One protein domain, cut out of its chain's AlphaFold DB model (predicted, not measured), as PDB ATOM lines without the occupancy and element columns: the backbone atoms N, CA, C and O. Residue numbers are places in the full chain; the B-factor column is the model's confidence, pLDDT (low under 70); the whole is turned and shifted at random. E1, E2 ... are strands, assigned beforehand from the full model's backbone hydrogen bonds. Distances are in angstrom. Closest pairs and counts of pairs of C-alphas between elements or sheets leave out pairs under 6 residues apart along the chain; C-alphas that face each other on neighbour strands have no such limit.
ATOM      1  N   PHE A  56      14.483  -8.384  21.612       82.62
ATOM      2  CA  PHE A  56      14.998  -9.607  20.996       82.62
ATOM      3  C   PHE A  56      15.496 -10.598  22.051       82.62
ATOM      4  O   PHE A  56      16.121 -10.205  23.038       82.62
ATOM      5  N   TYR A  57      15.257 -11.892  21.834       82.00
ATOM      6  CA  TYR A  57      15.778 -12.937  22.709       82.00
ATOM      7  C   TYR A  57      17.194 -13.345  22.286       82.00
ATOM      8  O   TYR A  57      17.360 -14.169  21.395       82.00
ATOM      9  N   HIS A  58      18.196 -12.799  22.976       79.25
ATOM     10  CA  HIS A  58      19.605 -13.226  23.056       79.25
ATOM     11  C   HIS A  58      20.388 -13.506  21.750       79.25
ATOM     12  O   HIS A  58      21.434 -12.890  21.562       79.25
ATOM     13  N   ASN A  59      19.999 -14.480  20.923       86.50
ATOM     14  CA  ASN A  59      20.751 -14.935  19.749       86.50
ATOM     15  C   ASN A  59      19.861 -14.948  18.500       86.50
ATOM     16  O   ASN A  59      18.652 -15.178  18.583       86.50
ATOM     17  N   ALA A  60      20.486 -14.780  17.341       88.62
ATOM     18  CA  ALA A  60      19.940 -15.255  16.078       88.62
ATOM     19  C   ALA A  60      20.387 -16.708  15.851       88.62
ATOM     20  O   ALA A  60      21.393 -17.151  16.410       88.62
ATOM     21  N   TYR A  61      19.660 -17.451  15.025       90.00
ATOM     22  CA  TYR A  61      19.941 -18.859  14.761       90.00
ATOM     23  C   TYR A  61      19.948 -19.150  13.262       90.00
ATOM     24  O   TYR A  61      19.053 -18.688  12.558       90.00
ATOM     25  N   VAL A  62      20.902 -19.941  12.775       87.25
ATOM     26  CA  VAL A  62      20.906 -20.458  11.397       87.25
ATOM     27  C   VAL A  62      20.597 -21.948  11.442       87.25
ATOM     28  O   VAL A  62      21.354 -22.743  11.993       87.25
ATOM     29  N   ASP A  63      19.441 -22.314  10.899       88.50
ATOM     30  CA  ASP A  63      18.915 -23.675  10.909       88.50
ATOM     31  C   ASP A  63      19.348 -24.427   9.645       88.50
ATOM     32  O   ASP A  63      18.744 -24.253   8.587       88.50
ATOM     33  N   HIS A  64      20.399 -25.248   9.748       87.44
ATOM     34  CA  HIS A  64      20.942 -26.048   8.639       87.44
ATOM     35  C   HIS A  64      20.158 -27.344   8.386       87.44
ATOM     36  O   HIS A  64      20.472 -28.085   7.455       87.44
ATOM     37  N   ARG A  65      19.122 -27.631   9.188       85.38
ATOM     38  CA  ARG A  65      18.238 -28.794   8.991       85.38
ATOM     39  C   ARG A  65      17.286 -28.597   7.803       85.38
ATOM     40  O   ARG A  65      16.698 -29.559   7.321       85.38
ATOM     41  N   THR A  66      17.135 -27.361   7.318       81.31
ATOM     42  CA  THR A  66      16.405 -27.034   6.087       81.31
ATOM     43  C   THR A  66      17.366 -26.731   4.942       81.31
ATOM     44  O   THR A  66      18.457 -26.209   5.161       81.31
ATOM     45  N   ASN A  67      16.937 -26.993   3.704       80.88
ATOM     46  CA  ASN A  67      17.651 -26.576   2.498       80.88
ATOM     47  C   ASN A  67      16.771 -25.606   1.677       80.88
ATOM     48  O   ASN A  67      15.701 -26.029   1.229       80.88
ATOM     49  N   PRO A  68      17.167 -24.333   1.480       83.75
ATOM     50  CA  PRO A  68      18.347 -23.683   2.060       83.75
ATOM     51  C   PRO A  68      18.242 -23.513   3.593       83.75
ATOM     52  O   PRO A  68      17.135 -23.594   4.148       83.75
ATOM     53  N   PRO A  69      19.366 -23.260   4.292       82.81
ATOM     54  CA  PRO A  69      19.353 -22.942   5.717       82.81
ATOM     55  C   PRO A  69      18.494 -21.711   6.026       82.81
ATOM     56  O   PRO A  69      18.464 -20.752   5.250       82.81
ATOM     57  N   ARG A  70      17.795 -21.715   7.164       85.19
ATOM     58  CA  ARG A  70      16.892 -20.617   7.560       85.19
ATOM     59  C   ARG A  70      17.456 -19.807   8.720       85.19
ATOM     60  O   ARG A  70      17.670 -20.345   9.805       85.19
ATOM     61  N   LEU A  71      17.597 -18.495   8.528       85.25
ATOM     62  CA  LEU A  71      17.803 -17.557   9.633       85.25
ATOM     63  C   LEU A  71      16.507 -17.427  10.451       85.25
ATOM     64  O   LEU A  71      15.463 -17.066   9.902       85.25
ATOM     65  N   ARG A  72      16.588 -17.691  11.757       88.50
ATOM     66  CA  ARG A  72      15.514 -17.527  12.744       88.50
ATOM     67  C   ARG A  72      15.945 -16.520  13.812       88.50
ATOM     68  O   ARG A  72      16.986 -16.676  14.446       88.50
ATOM     69  N   ILE A  73      15.131 -15.498  14.033       88.69
ATOM     70  CA  ILE A  73      15.297 -14.481  15.077       88.69
ATOM     71  C   ILE A  73      14.028 -14.488  15.931       88.69
ATOM     72  O   ILE A  73      12.939 -14.689  15.402       88.69
ATOM     73  N   TYR A  74      14.139 -14.261  17.237       89.56
ATOM     74  CA  TYR A  74      12.983 -14.268  18.132       89.56
ATOM     75  C   TYR A  74      12.881 -12.986  18.950       89.56
ATOM     76  O   TYR A  74      13.897 -12.419  19.361       89.56
ATOM     77  N   SER A  75      11.654 -12.543  19.222       88.12
ATOM     78  CA  SER A  75      11.406 -11.324  19.993       88.12
ATOM     79  C   SER A  75      10.062 -11.312  20.719       88.12
ATOM     80  O   SER A  75       9.174 -12.134  20.482       88.12
ATOM     81  N   LEU A  76       9.930 -10.325  21.602       87.00
ATOM     82  CA  LEU A  76       8.702  -9.903  22.256       87.00
ATOM     83  C   LEU A  76       8.385  -8.469  21.829       87.00
ATOM     84  O   LEU A  76       9.194  -7.555  22.010       87.00
ATOM     85  N   ASN A  77       7.201  -8.282  21.255       83.00
ATOM     86  CA  ASN A  77       6.678  -7.002  20.777       83.00
ATOM     87  C   ASN A  77       5.159  -7.115  20.581       83.00
ATOM     88  O   ASN A  77       4.601  -8.213  20.617       83.00
ATOM     89  N   TRP A  78       4.486  -5.986  20.359       82.00
ATOM     90  CA  TRP A  78       3.086  -5.991  19.932       82.00
ATOM     91  C   TRP A  78       2.920  -6.635  18.547       82.00
ATOM     92  O   TRP A  78       3.888  -6.783  17.798       82.00
ATOM     93  N   CYS A  79       1.680  -6.988  18.211       83.25
ATOM     94  CA  CYS A  79       1.261  -7.506  16.916       83.25
ATOM     95  C   CYS A  79       1.788  -6.705  15.726       83.25
ATOM     96  O   CYS A  79       1.620  -5.490  15.635       83.25
ATOM     97  N   ILE A  80       2.354  -7.437  14.779       79.69
ATOM     98  CA  ILE A  80       2.935  -6.899  13.553       79.69
ATOM     99  C   ILE A  80       1.999  -7.147  12.370       79.69
ATOM    100  O   ILE A  80       1.195  -8.086  12.371       79.69
ATOM    101  N   LYS A  81       2.098  -6.317  11.336       80.19
ATOM    102  CA  LYS A  81       1.381  -6.513  10.074       80.19
ATOM    103  C   LYS A  81       2.147  -7.505   9.200       80.19
ATOM    104  O   LYS A  81       3.367  -7.607   9.270       80.19
ATOM    105  N   LYS A  82       1.440  -8.165   8.275       78.06
ATOM    106  CA  LYS A  82       2.059  -9.052   7.265       78.06
ATOM    107  C   LYS A  82       3.076  -8.344   6.350       78.06
ATOM    108  O   LYS A  82       3.824  -9.011   5.653       78.06
ATOM    109  N   SER A  83       3.060  -7.013   6.312       76.81
ATOM    110  CA  SER A  83       3.881  -6.163   5.445       76.81
ATOM    111  C   SER A  83       5.166  -5.624   6.083       76.81
ATOM    112  O   SER A  83       5.874  -4.874   5.415       76.81
ATOM    113  N   ASP A  84       5.423  -5.868   7.370       78.06
ATOM    114  CA  ASP A  84       6.370  -5.030   8.121       78.06
ATOM    115  C   ASP A  84       7.859  -5.157   7.674       78.06
ATOM    116  O   ASP A  84       8.192  -6.137   7.038       78.06
ATOM    117  N   PHE A  85       8.684  -4.086   7.912       77.19
ATOM    118  CA  PHE A  85       9.970  -3.571   7.287       77.19
ATOM    119  C   PHE A  85      11.514  -3.926   7.706       77.19
ATOM    120  O   PHE A  85      12.301  -2.992   7.763       77.19
ATOM    121  N   LEU A  86      11.996  -5.113   8.186       77.88
ATOM    122  CA  LEU A  86      13.247  -5.433   9.029       77.88
ATOM    123  C   LEU A  86      14.486  -5.625   8.181       77.88
ATOM    124  O   LEU A  86      14.573  -6.615   7.445       77.88
ATOM    125  N   LEU A  87      15.507  -4.837   8.432       77.69
ATOM    126  CA  LEU A  87      16.768  -4.961   7.732       77.69
ATOM    127  C   LEU A  87      17.811  -5.635   8.634       77.69
ATOM    128  O   LEU A  87      18.183  -5.082   9.666       77.69
ATOM    129  N   VAL A  88      18.262  -6.831   8.253       78.44
ATOM    130  CA  VAL A  88      19.365  -7.537   8.916       78.44
ATOM    131  C   VAL A  88      20.600  -7.426   8.033       78.44
ATOM    132  O   VAL A  88      20.596  -7.856   6.883       78.44
ATOM    133  N   GLU A  89      21.645  -6.822   8.587       77.94
ATOM    134  CA  GLU A  89      22.973  -6.738   7.986       77.94
ATOM    135  C   GLU A  89      23.768  -7.968   8.453       77.94
ATOM    136  O   GLU A  89      23.963  -8.162   9.655       77.94
ATOM    137  N   LEU A  90      24.165  -8.832   7.517       75.88
ATOM    138  CA  LEU A  90      24.974 -10.017   7.793       75.88
ATOM    139  C   LEU A  90      26.459  -9.671   7.685       75.88
ATOM    140  O   LEU A  90      26.913  -9.119   6.683       75.88
ATOM    141  N   PHE A  91      27.210 -10.045   8.719       72.25
ATOM    142  CA  PHE A  91      28.655  -9.871   8.801       72.25
ATOM    143  C   PHE A  91      29.311 -11.242   8.951       72.25
ATOM    144  O   PHE A  91      29.011 -11.971   9.896       72.25
ATOM    145  N   TYR A  92      30.219 -11.573   8.036       68.38
ATOM    146  CA  TYR A  92      31.047 -12.774   8.107       68.38
ATOM    147  C   TYR A  92      32.489 -12.365   8.396       68.38
ATOM    148  O   TYR A  92      33.028 -11.466   7.746       68.38
ATOM    149  N   GLU A  93      33.124 -13.014   9.370       68.50
ATOM    150  CA  GLU A  93      34.517 -12.733   9.711       68.50
ATOM    151  C   GLU A  93      35.428 -12.989   8.495       68.50
ATOM    152  O   GLU A  93      35.331 -14.016   7.827       68.50
ATOM    153  N   GLY A  94      36.274 -12.011   8.159       66.50
ATOM    154  CA  GLY A  94      37.141 -12.056   6.975       66.50
ATOM    155  C   GLY A  94      36.487 -11.657   5.641       66.50
ATOM    156  O   GLY A  94      37.210 -11.496   4.656       66.50
ATOM    157  N   VAL A  95      35.170 -11.426   5.579       70.19
ATOM    158  CA  VAL A  95      34.468 -11.024   4.344       70.19
ATOM    159  C   VAL A  95      34.141  -9.526   4.369       70.19
ATOM    160  O   VAL A  95      33.586  -9.010   5.333       70.19
ATOM    161  N   ARG A  96      34.475  -8.803   3.291       57.69
ATOM    162  CA  ARG A  96      34.285  -7.338   3.186       57.69
ATOM    163  C   ARG A  96      32.881  -6.880   2.764       57.69
ATOM    164  O   ARG A  96      32.645  -5.677   2.700       57.69
ATOM    165  N   THR A  97      31.978  -7.792   2.415       57.84
ATOM    166  CA  THR A  97      30.650  -7.463   1.879       57.84
ATOM    167  C   THR A  97      29.578  -7.537   2.961       57.84
ATOM    168  O   THR A  97      29.318  -8.613   3.493       57.84
ATOM    169  N   GLU A  98      28.921  -6.410   3.232       67.44
ATOM    170  CA  GLU A  98      27.705  -6.353   4.049       67.44
ATOM    171  C   GLU A  98      26.498  -6.796   3.207       67.44
ATOM    172  O   GLU A  98      25.975  -6.017   2.402       67.44
ATOM    173  N   GLU A  99      26.032  -8.034   3.372       74.88
ATOM    174  CA  GLU A  99      24.772  -8.452   2.751       74.88
ATOM    175  C   GLU A  99      23.593  -7.962   3.600       74.88
ATOM    176  O   GLU A  99      23.539  -8.200   4.808       74.88
ATOM    177  N   LYS A 100      22.635  -7.262   2.979       78.81
ATOM    178  CA  LYS A 100      21.438  -6.761   3.668       78.81
ATOM    179  C   LYS A 100      20.227  -7.569   3.253       78.81
ATOM    180  O   LYS A 100      19.729  -7.427   2.136       78.81
ATOM    181  N   ILE A 101      19.728  -8.379   4.178       78.94
ATOM    182  CA  ILE A 101      18.549  -9.208   3.965       78.94
ATOM    183  C   ILE A 101      17.352  -8.685   4.750       78.94
ATOM    184  O   ILE A 101      17.449  -7.945   5.731       78.94
ATOM    185  N   LYS A 102      16.181  -9.100   4.292       79.00
ATOM    186  CA  LYS A 102      14.887  -8.805   4.896       79.00
ATOM    187  C   LYS A 102      14.489 -10.034   5.751       79.00
ATOM    188  O   LYS A 102      14.749 -11.147   5.301       79.00
ATOM    189  N   VAL A 103      13.853  -9.920   6.937       79.31
ATOM    190  CA  VAL A 103      13.486 -11.085   7.827       79.31
ATOM    191  C   VAL A 103      12.043 -11.005   8.399       79.31
ATOM    192  O   VAL A 103      11.787 -10.076   9.150       79.31
ATOM    193  N   TYR A 104      11.060 -11.818   7.936       79.25
ATOM    194  CA  TYR A 104       9.591 -11.599   8.113       79.25
ATOM    195  C   TYR A 104       9.106 -12.209   9.419       79.25
ATOM    196  O   TYR A 104       9.457 -13.340   9.747       79.25
ATOM    197  N   GLY A 105       8.264 -11.483  10.147       81.19
ATOM    198  CA  GLY A 105       7.720 -11.965  11.410       81.19
ATOM    199  C   GLY A 105       6.373 -12.670  11.283       81.19
ATOM    200  O   GLY A 105       5.522 -12.293  10.478       81.19
ATOM    201  N   GLY A 106       6.137 -13.618  12.185       85.00
ATOM    202  CA  GLY A 106       4.809 -14.106  12.547       85.00
ATOM    203  C   GLY A 106       4.678 -14.243  14.063       85.00
ATOM    204  O   GLY A 106       5.658 -14.540  14.750       85.00
ATOM    205  N   SER A 107       3.467 -14.036  14.593       87.25
ATOM    206  CA  SER A 107       3.139 -14.420  15.973       87.25
ATOM    207  C   SER A 107       3.293 -15.935  16.112       87.25
ATOM    208  O   SER A 107       2.699 -16.687  15.337       87.25
ATOM    209  N   LEU A 108       4.057 -16.389  17.108       85.25
ATOM    210  CA  LEU A 108       4.229 -17.817  17.403       85.25
ATOM    211  C   LEU A 108       2.935 -18.485  17.882       85.25
ATOM    212  O   LEU A 108       2.775 -19.695  17.736       85.25
ATOM    213  N   GLU A 109       1.993 -17.702  18.405       78.00
ATOM    214  CA  GLU A 109       0.661 -18.191  18.751       78.00
ATOM    215  C   GLU A 109      -0.222 -18.381  17.506       78.00
ATOM    216  O   GLU A 109      -1.134 -19.207  17.528       78.00
ATOM    217  N   GLY A 110       0.031 -17.650  16.415       80.12
ATOM    218  CA  GLY A 110      -0.836 -17.554  15.237       80.12
ATOM    219  C   GLY A 110      -1.677 -16.268  15.253       80.12
ATOM    220  O   GLY A 110      -1.260 -15.288  14.636       80.12
ATOM    221  N   PRO A 111      -2.849 -16.228  15.922       80.56
ATOM    222  CA  PRO A 111      -3.599 -14.989  16.122       80.56
ATOM    223  C   PRO A 111      -2.769 -13.920  16.844       80.56
ATOM    224  O   PRO A 111      -1.925 -14.232  17.684       80.56
ATOM    225  N   CYS A 112      -3.026 -12.654  16.518       80.56
ATOM    226  CA  CYS A 112      -2.513 -11.518  17.273       80.56
ATOM    227  C   CYS A 112      -3.496 -10.332  17.177       80.56
ATOM    228  O   CYS A 112      -3.784  -9.912  16.053       80.56
ATOM    229  N   PRO A 113      -3.998  -9.772  18.298       81.62
ATOM    230  CA  PRO A 113      -3.775 -10.206  19.682       81.62
ATOM    231  C   PRO A 113      -4.242 -11.642  19.965       81.62
ATOM    232  O   PRO A 113      -4.930 -12.261  19.150       81.62
ATOM    233  N   SER A 114      -3.834 -12.183  21.112       76.69
ATOM    234  CA  SER A 114      -4.161 -13.556  21.499       76.69
ATOM    235  C   SER A 114      -5.665 -13.796  21.614       76.69
ATOM    236  O   SER A 114      -6.404 -13.008  22.208       76.69
ATOM    237  N   GLY A 115      -6.116 -14.943  21.100       76.31
ATOM    238  CA  GLY A 115      -7.468 -15.443  21.351       76.31
ATOM    239  C   GLY A 115      -7.610 -16.164  22.699       76.31
ATOM    240  O   GLY A 115      -8.729 -16.315  23.198       76.31
ATOM    241  N   TYR A 116      -6.501 -16.612  23.294       74.94
ATOM    242  CA  TYR A 116      -6.476 -17.402  24.522       74.94
ATOM    243  C   TYR A 116      -6.796 -16.523  25.741       74.94
ATOM    244  O   TYR A 116      -6.171 -15.495  25.973       74.94
ATOM    245  N   GLY A 117      -7.805 -16.915  26.528       75.19
ATOM    246  CA  GLY A 117      -8.401 -16.079  27.584       75.19
ATOM    247  C   GLY A 117      -7.400 -15.418  28.549       75.19
ATOM    248  O   GLY A 117      -7.428 -14.194  28.658       75.19
ATOM    249  N   PRO A 118      -6.496 -16.179  29.198       73.50
ATOM    250  CA  PRO A 118      -5.456 -15.631  30.079       73.50
ATOM    251  C   PRO A 118      -4.465 -14.690  29.385       73.50
ATOM    252  O   PRO A 118      -3.848 -13.859  30.040       73.50
ATOM    253  N   ALA A 119      -4.319 -14.816  28.067       71.62
ATOM    254  CA  ALA A 119      -3.350 -14.112  27.237       71.62
ATOM    255  C   ALA A 119      -3.913 -12.850  26.548       71.62
ATOM    256  O   ALA A 119      -3.144 -11.958  26.191       71.62
ATOM    257  N   LYS A 120      -5.243 -12.699  26.465       73.81
ATOM    258  CA  LYS A 120      -5.928 -11.470  26.009       73.81
ATOM    259  C   LYS A 120      -5.439 -10.146  26.635       73.81
ATOM    260  O   LYS A 120      -5.337  -9.177  25.884       73.81
ATOM    261  N   PRO A 121      -5.141 -10.037  27.950       72.38
ATOM    262  CA  PRO A 121      -4.701  -8.771  28.547       72.38
ATOM    263  C   PRO A 121      -3.222  -8.433  28.285       72.38
ATOM    264  O   PRO A 121      -2.731  -7.409  28.759       72.38
ATOM    265  N   CYS A 122      -2.474  -9.297  27.595       77.25
ATOM    266  CA  CYS A 122      -1.046  -9.093  27.379       77.25
ATOM    267  C   CYS A 122      -0.777  -8.229  26.148       77.25
ATOM    268  O   CYS A 122      -1.440  -8.344  25.119       77.25
ATOM    269  N   PHE A 123       0.253  -7.395  26.257       78.94
ATOM    270  CA  PHE A 123       0.643  -6.448  25.216       78.94
ATOM    271  C   PHE A 123       1.814  -6.975  24.372       78.94
ATOM    272  O   PHE A 123       1.880  -6.755  23.165       78.94
ATOM    273  N   TYR A 124       2.749  -7.702  24.988       83.75
ATOM    274  CA  TYR A 124       3.913  -8.246  24.291       83.75
ATOM    275  C   TYR A 124       3.682  -9.717  23.976       83.75
ATOM    276  O   TYR A 124       3.567 -10.532  24.889       83.75
ATOM    277  N   VAL A 125       3.654 -10.058  22.688       85.75
ATOM    278  CA  VAL A 125       3.521 -11.442  22.231       85.75
ATOM    279  C   VAL A 125       4.819 -11.936  21.598       85.75
ATOM    280  O   VAL A 125       5.629 -11.160  21.076       85.75
ATOM    281  N   ALA A 126       5.009 -13.252  21.640       88.69
ATOM    282  CA  ALA A 126       6.170 -13.915  21.071       88.69
ATOM    283  C   ALA A 126       6.093 -13.948  19.539       88.69
ATOM    284  O   ALA A 126       5.140 -14.482  18.969       88.69
ATOM    285  N   HIS A 127       7.121 -13.424  18.880       88.31
ATOM    286  CA  HIS A 127       7.284 -13.490  17.435       88.31
ATOM    287  C   HIS A 127       8.506 -14.332  17.067       88.31
ATOM    288  O   HIS A 127       9.539 -14.286  17.739       88.31
ATOM    289  N   THR A 128       8.390 -15.060  15.958       88.44
ATOM    290  CA  THR A 128       9.540 -15.581  15.218       88.44
ATOM    291  C   THR A 128       9.663 -14.800  13.925       88.44
ATOM    292  O   THR A 128       8.675 -14.568  13.232       88.44
ATOM    293  N   PHE A 129      10.885 -14.411  13.608       82.62
ATOM    294  CA  PHE A 129      11.272 -13.715  12.400       82.62
ATOM    295  C   PHE A 129      12.130 -14.654  11.552       82.62
ATOM    296  O   PHE A 129      13.219 -15.050  11.965       82.62
ATOM    297  N   ALA A 130      11.635 -15.008  10.369       72.12
ATOM    298  CA  ALA A 130      12.351 -15.740   9.336       72.12
ATOM    299  C   ALA A 130      12.065 -15.076   7.977       72.12
ATOM    300  O   ALA A 130      10.916 -14.892   7.608       72.12
ATOM    301  N   VAL A 131      13.119 -14.662   7.269       57.72
ATOM    302  CA  VAL A 131      13.165 -14.229   5.849       57.72
ATOM    303  C   VAL A 131      11.957 -13.388   5.301       57.72
ATOM    304  O   VAL A 131      10.946 -13.920   4.865       57.72
ATOM    305  N   ILE A 132      12.166 -12.052   5.239       40.12
ATOM    306  CA  ILE A 132      11.519 -10.929   4.485       40.12
ATOM    307  C   ILE A 132      10.711  -9.730   5.166       40.12
ATOM    308  O   ILE A 132       9.978  -9.101   4.429       40.12
ATOM    309  N   HIS A 133      10.947  -9.247   6.434       41.41
ATOM    310  CA  HIS A 133      10.919  -7.835   7.054       41.41
ATOM    311  C   HIS A 133      10.023  -7.575   8.436       41.41
ATOM    312  O   HIS A 133       8.989  -8.213   8.618       41.41
ATOM    313  N   LEU A 134      10.437  -6.741   9.480       34.44
ATOM    314  CA  LEU A 134       9.864  -5.582  10.338       34.44
ATOM    315  C   LEU A 134      10.787  -4.298  10.705       34.44
ATOM    316  O   LEU A 134      11.688  -4.401  11.514       34.44
ATOM    317  N   GLY A 135      10.528  -3.044  10.244       42.97
ATOM    318  CA  GLY A 135      11.076  -1.688  10.650       42.97
ATOM    319  C   GLY A 135      12.572  -1.203  10.536       42.97
ATOM    320  O   GLY A 135      13.493  -1.882  10.966       42.97
ATOM    321  N   GLU A 136      12.819   0.067  10.124       48.88
ATOM    322  CA  GLU A 136      14.146   0.610   9.682       48.88
ATOM    323  C   GLU A 136      14.970   1.528  10.651       48.88
ATOM    324  O   GLU A 136      15.891   2.217  10.211       48.88
ATOM    325  N   HIS A 137      14.679   1.607  11.963       51.72
ATOM    326  CA  HIS A 137      15.297   2.633  12.856       51.72
ATOM    327  C   HIS A 137      15.999   2.130  14.133       51.72
ATOM    328  O   HIS A 137      16.214   2.908  15.065       51.72
ATOM    329  N   ARG A 138      16.400   0.854  14.201       58.00
ATOM    330  CA  ARG A 138      17.272   0.341  15.277       58.00
ATOM    331  C   ARG A 138      18.277  -0.675  14.749       58.00
ATOM    332  O   ARG A 138      17.885  -1.604  14.054       58.00
ATOM    333  N   LYS A 139      19.545  -0.533  15.147       64.19
ATOM    334  CA  LYS A 139      20.581  -1.562  14.976       64.19
ATOM    335  C   LYS A 139      20.793  -2.290  16.301       64.19
ATOM    336  O   LYS A 139      20.942  -1.641  17.335       64.19
ATOM    337  N   ILE A 140      20.786  -3.619  16.265       72.31
ATOM    338  CA  ILE A 140      21.069  -4.504  17.400       72.31
ATOM    339  C   ILE A 140      21.941  -5.637  16.866       72.31
ATOM    340  O   ILE A 140      21.581  -6.272  15.878       72.31
ATOM    341  N   ASN A 141      23.063  -5.898  17.533       75.25
ATOM    342  CA  ASN A 141      23.950  -6.997  17.175       75.25
ATOM    343  C   ASN A 141      23.510  -8.246  17.946       75.25
ATOM    344  O   ASN A 141      23.494  -8.238  19.177       75.25
ATOM    345  N   LEU A 142      23.153  -9.308  17.225       81.38
ATOM    346  CA  LEU A 142      22.828 -10.613  17.798       81.38
ATOM    347  C   LEU A 142      23.927 -11.606  17.421       81.38
ATOM    348  O   LEU A 142      24.265 -11.732  16.247       81.38
ATOM    349  N   SER A 143      24.448 -12.344  18.401       83.75
ATOM    350  CA  SER A 143      25.315 -13.488  18.118       83.75
ATOM    351  C   SER A 143      24.526 -14.555  17.360       83.75
ATOM    352  O   SER A 143      23.375 -14.839  17.709       83.75
ATOM    353  N   VAL A 144      25.139 -15.147  16.338       83.69
ATOM    354  CA  VAL A 144      24.536 -16.220  15.540       83.69
ATOM    355  C   VAL A 144      24.906 -17.577  16.138       83.69
ATOM    356  O   VAL A 144      26.056 -17.803  16.512       83.69
ATOM    357  N   LYS A 145      23.931 -18.485  16.228       90.50
ATOM    358  CA  LYS A 145      24.129 -19.891  16.597       90.50
ATOM    359  C   LYS A 145      23.687 -20.805  15.464       90.50
ATOM    360  O   LYS A 145      22.558 -20.704  14.994       90.50
ATOM    361  N   GLU A 146      24.554 -21.713  15.053       88.88
ATOM    362  CA  GLU A 146      24.193 -22.751  14.093       88.88
ATOM    363  C   GLU A 146      23.376 -23.859  14.764       88.88
ATOM    364  O   GLU A 146      23.597 -24.200  15.930       88.88
TER     365      GLU A 146
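AT A GLANCE: This is residues 56 to 146 of the 330 residues of a protein of Caenorhabditis remanei (UniProt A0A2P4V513). The model is a single strongly twisted sheet of six strands, curled like part of a barrel and left open, with its edge strands E3 and E6 apart. Loops at the two ends make the length: the turn between E3 and E4 at one end, and the unnamed stretch of residues 108 to 124 at the other. The printed part has 91 residues with no named helix and six named strands, E1 to E6 along the chain; the sheet's order is E3, E4, E5, E2, E1, E6, and it is mixed. The class is all strand, though only 37 of the 91 printed residues are in named elements. It is only just compact, close to loose, with a radius of gyration of the C-alphas of 14.4 A, and elongated, spanning 50 by 31 by 22 A.

HOW THE PARTS SIT: Begin at inner strand E2, residues 70 to 77, and look for its antiparallel neighbour E5, residues 125 to 131: N 129 is 2.7 A from O 73, within hydrogen-bond range, and the directions differ by 153 degrees. E1, residues 59 to 63, forms a hairpin with E2; N 61 and O 72 are 2.8 A apart. The pairing is staggered: E2 pairs with E1 over residues 70 to 72 and with E5 over 73 to 77. Beyond E1, find edge strand E6, residues 143 to 146, parallel to it at 25 degrees, with N 60 and O 143 at 2.9 A. On the other side of E5 is E4, residues 99 to 107, antiparallel at 143 degrees, with N 130 and O 104 at 2.8 A. E4 forms a hairpin with edge strand E3, residues 87 to 90, where N 88 and O 101 are 2.9 A apart. E3, E4 and E5 form a meander, each strand the antiparallel neighbour of the one before; with E2 they form a Greek key, in which E2 is the antiparallel neighbour of E5.

IN THESE COORDINATES: Find C-alpha 59 at (20.751, -14.935, 19.749), where E1 begins. E2 runs 21.5 A from residue 70 to residue 77. E4, the longest strand, runs 26.0 A from C-alpha 99 at (24.772, -8.452, 2.751), and E5 runs 19.2 A. E6 ends at C-alpha 146, (24.193, -22.751, 14.093).

THE WHOLE: The two C-alphas farthest apart, those of Gly 94 and Gly 117, are 50.1 A apart. The printed part has no cut. The links E4 to E5, 17 residues, and E5 to E6, 11 residues, are long. Look for pLDDT under 70 at residues 92 to 94, 96 to 98 and 131 to 139; the mean of the printed part is 76.9.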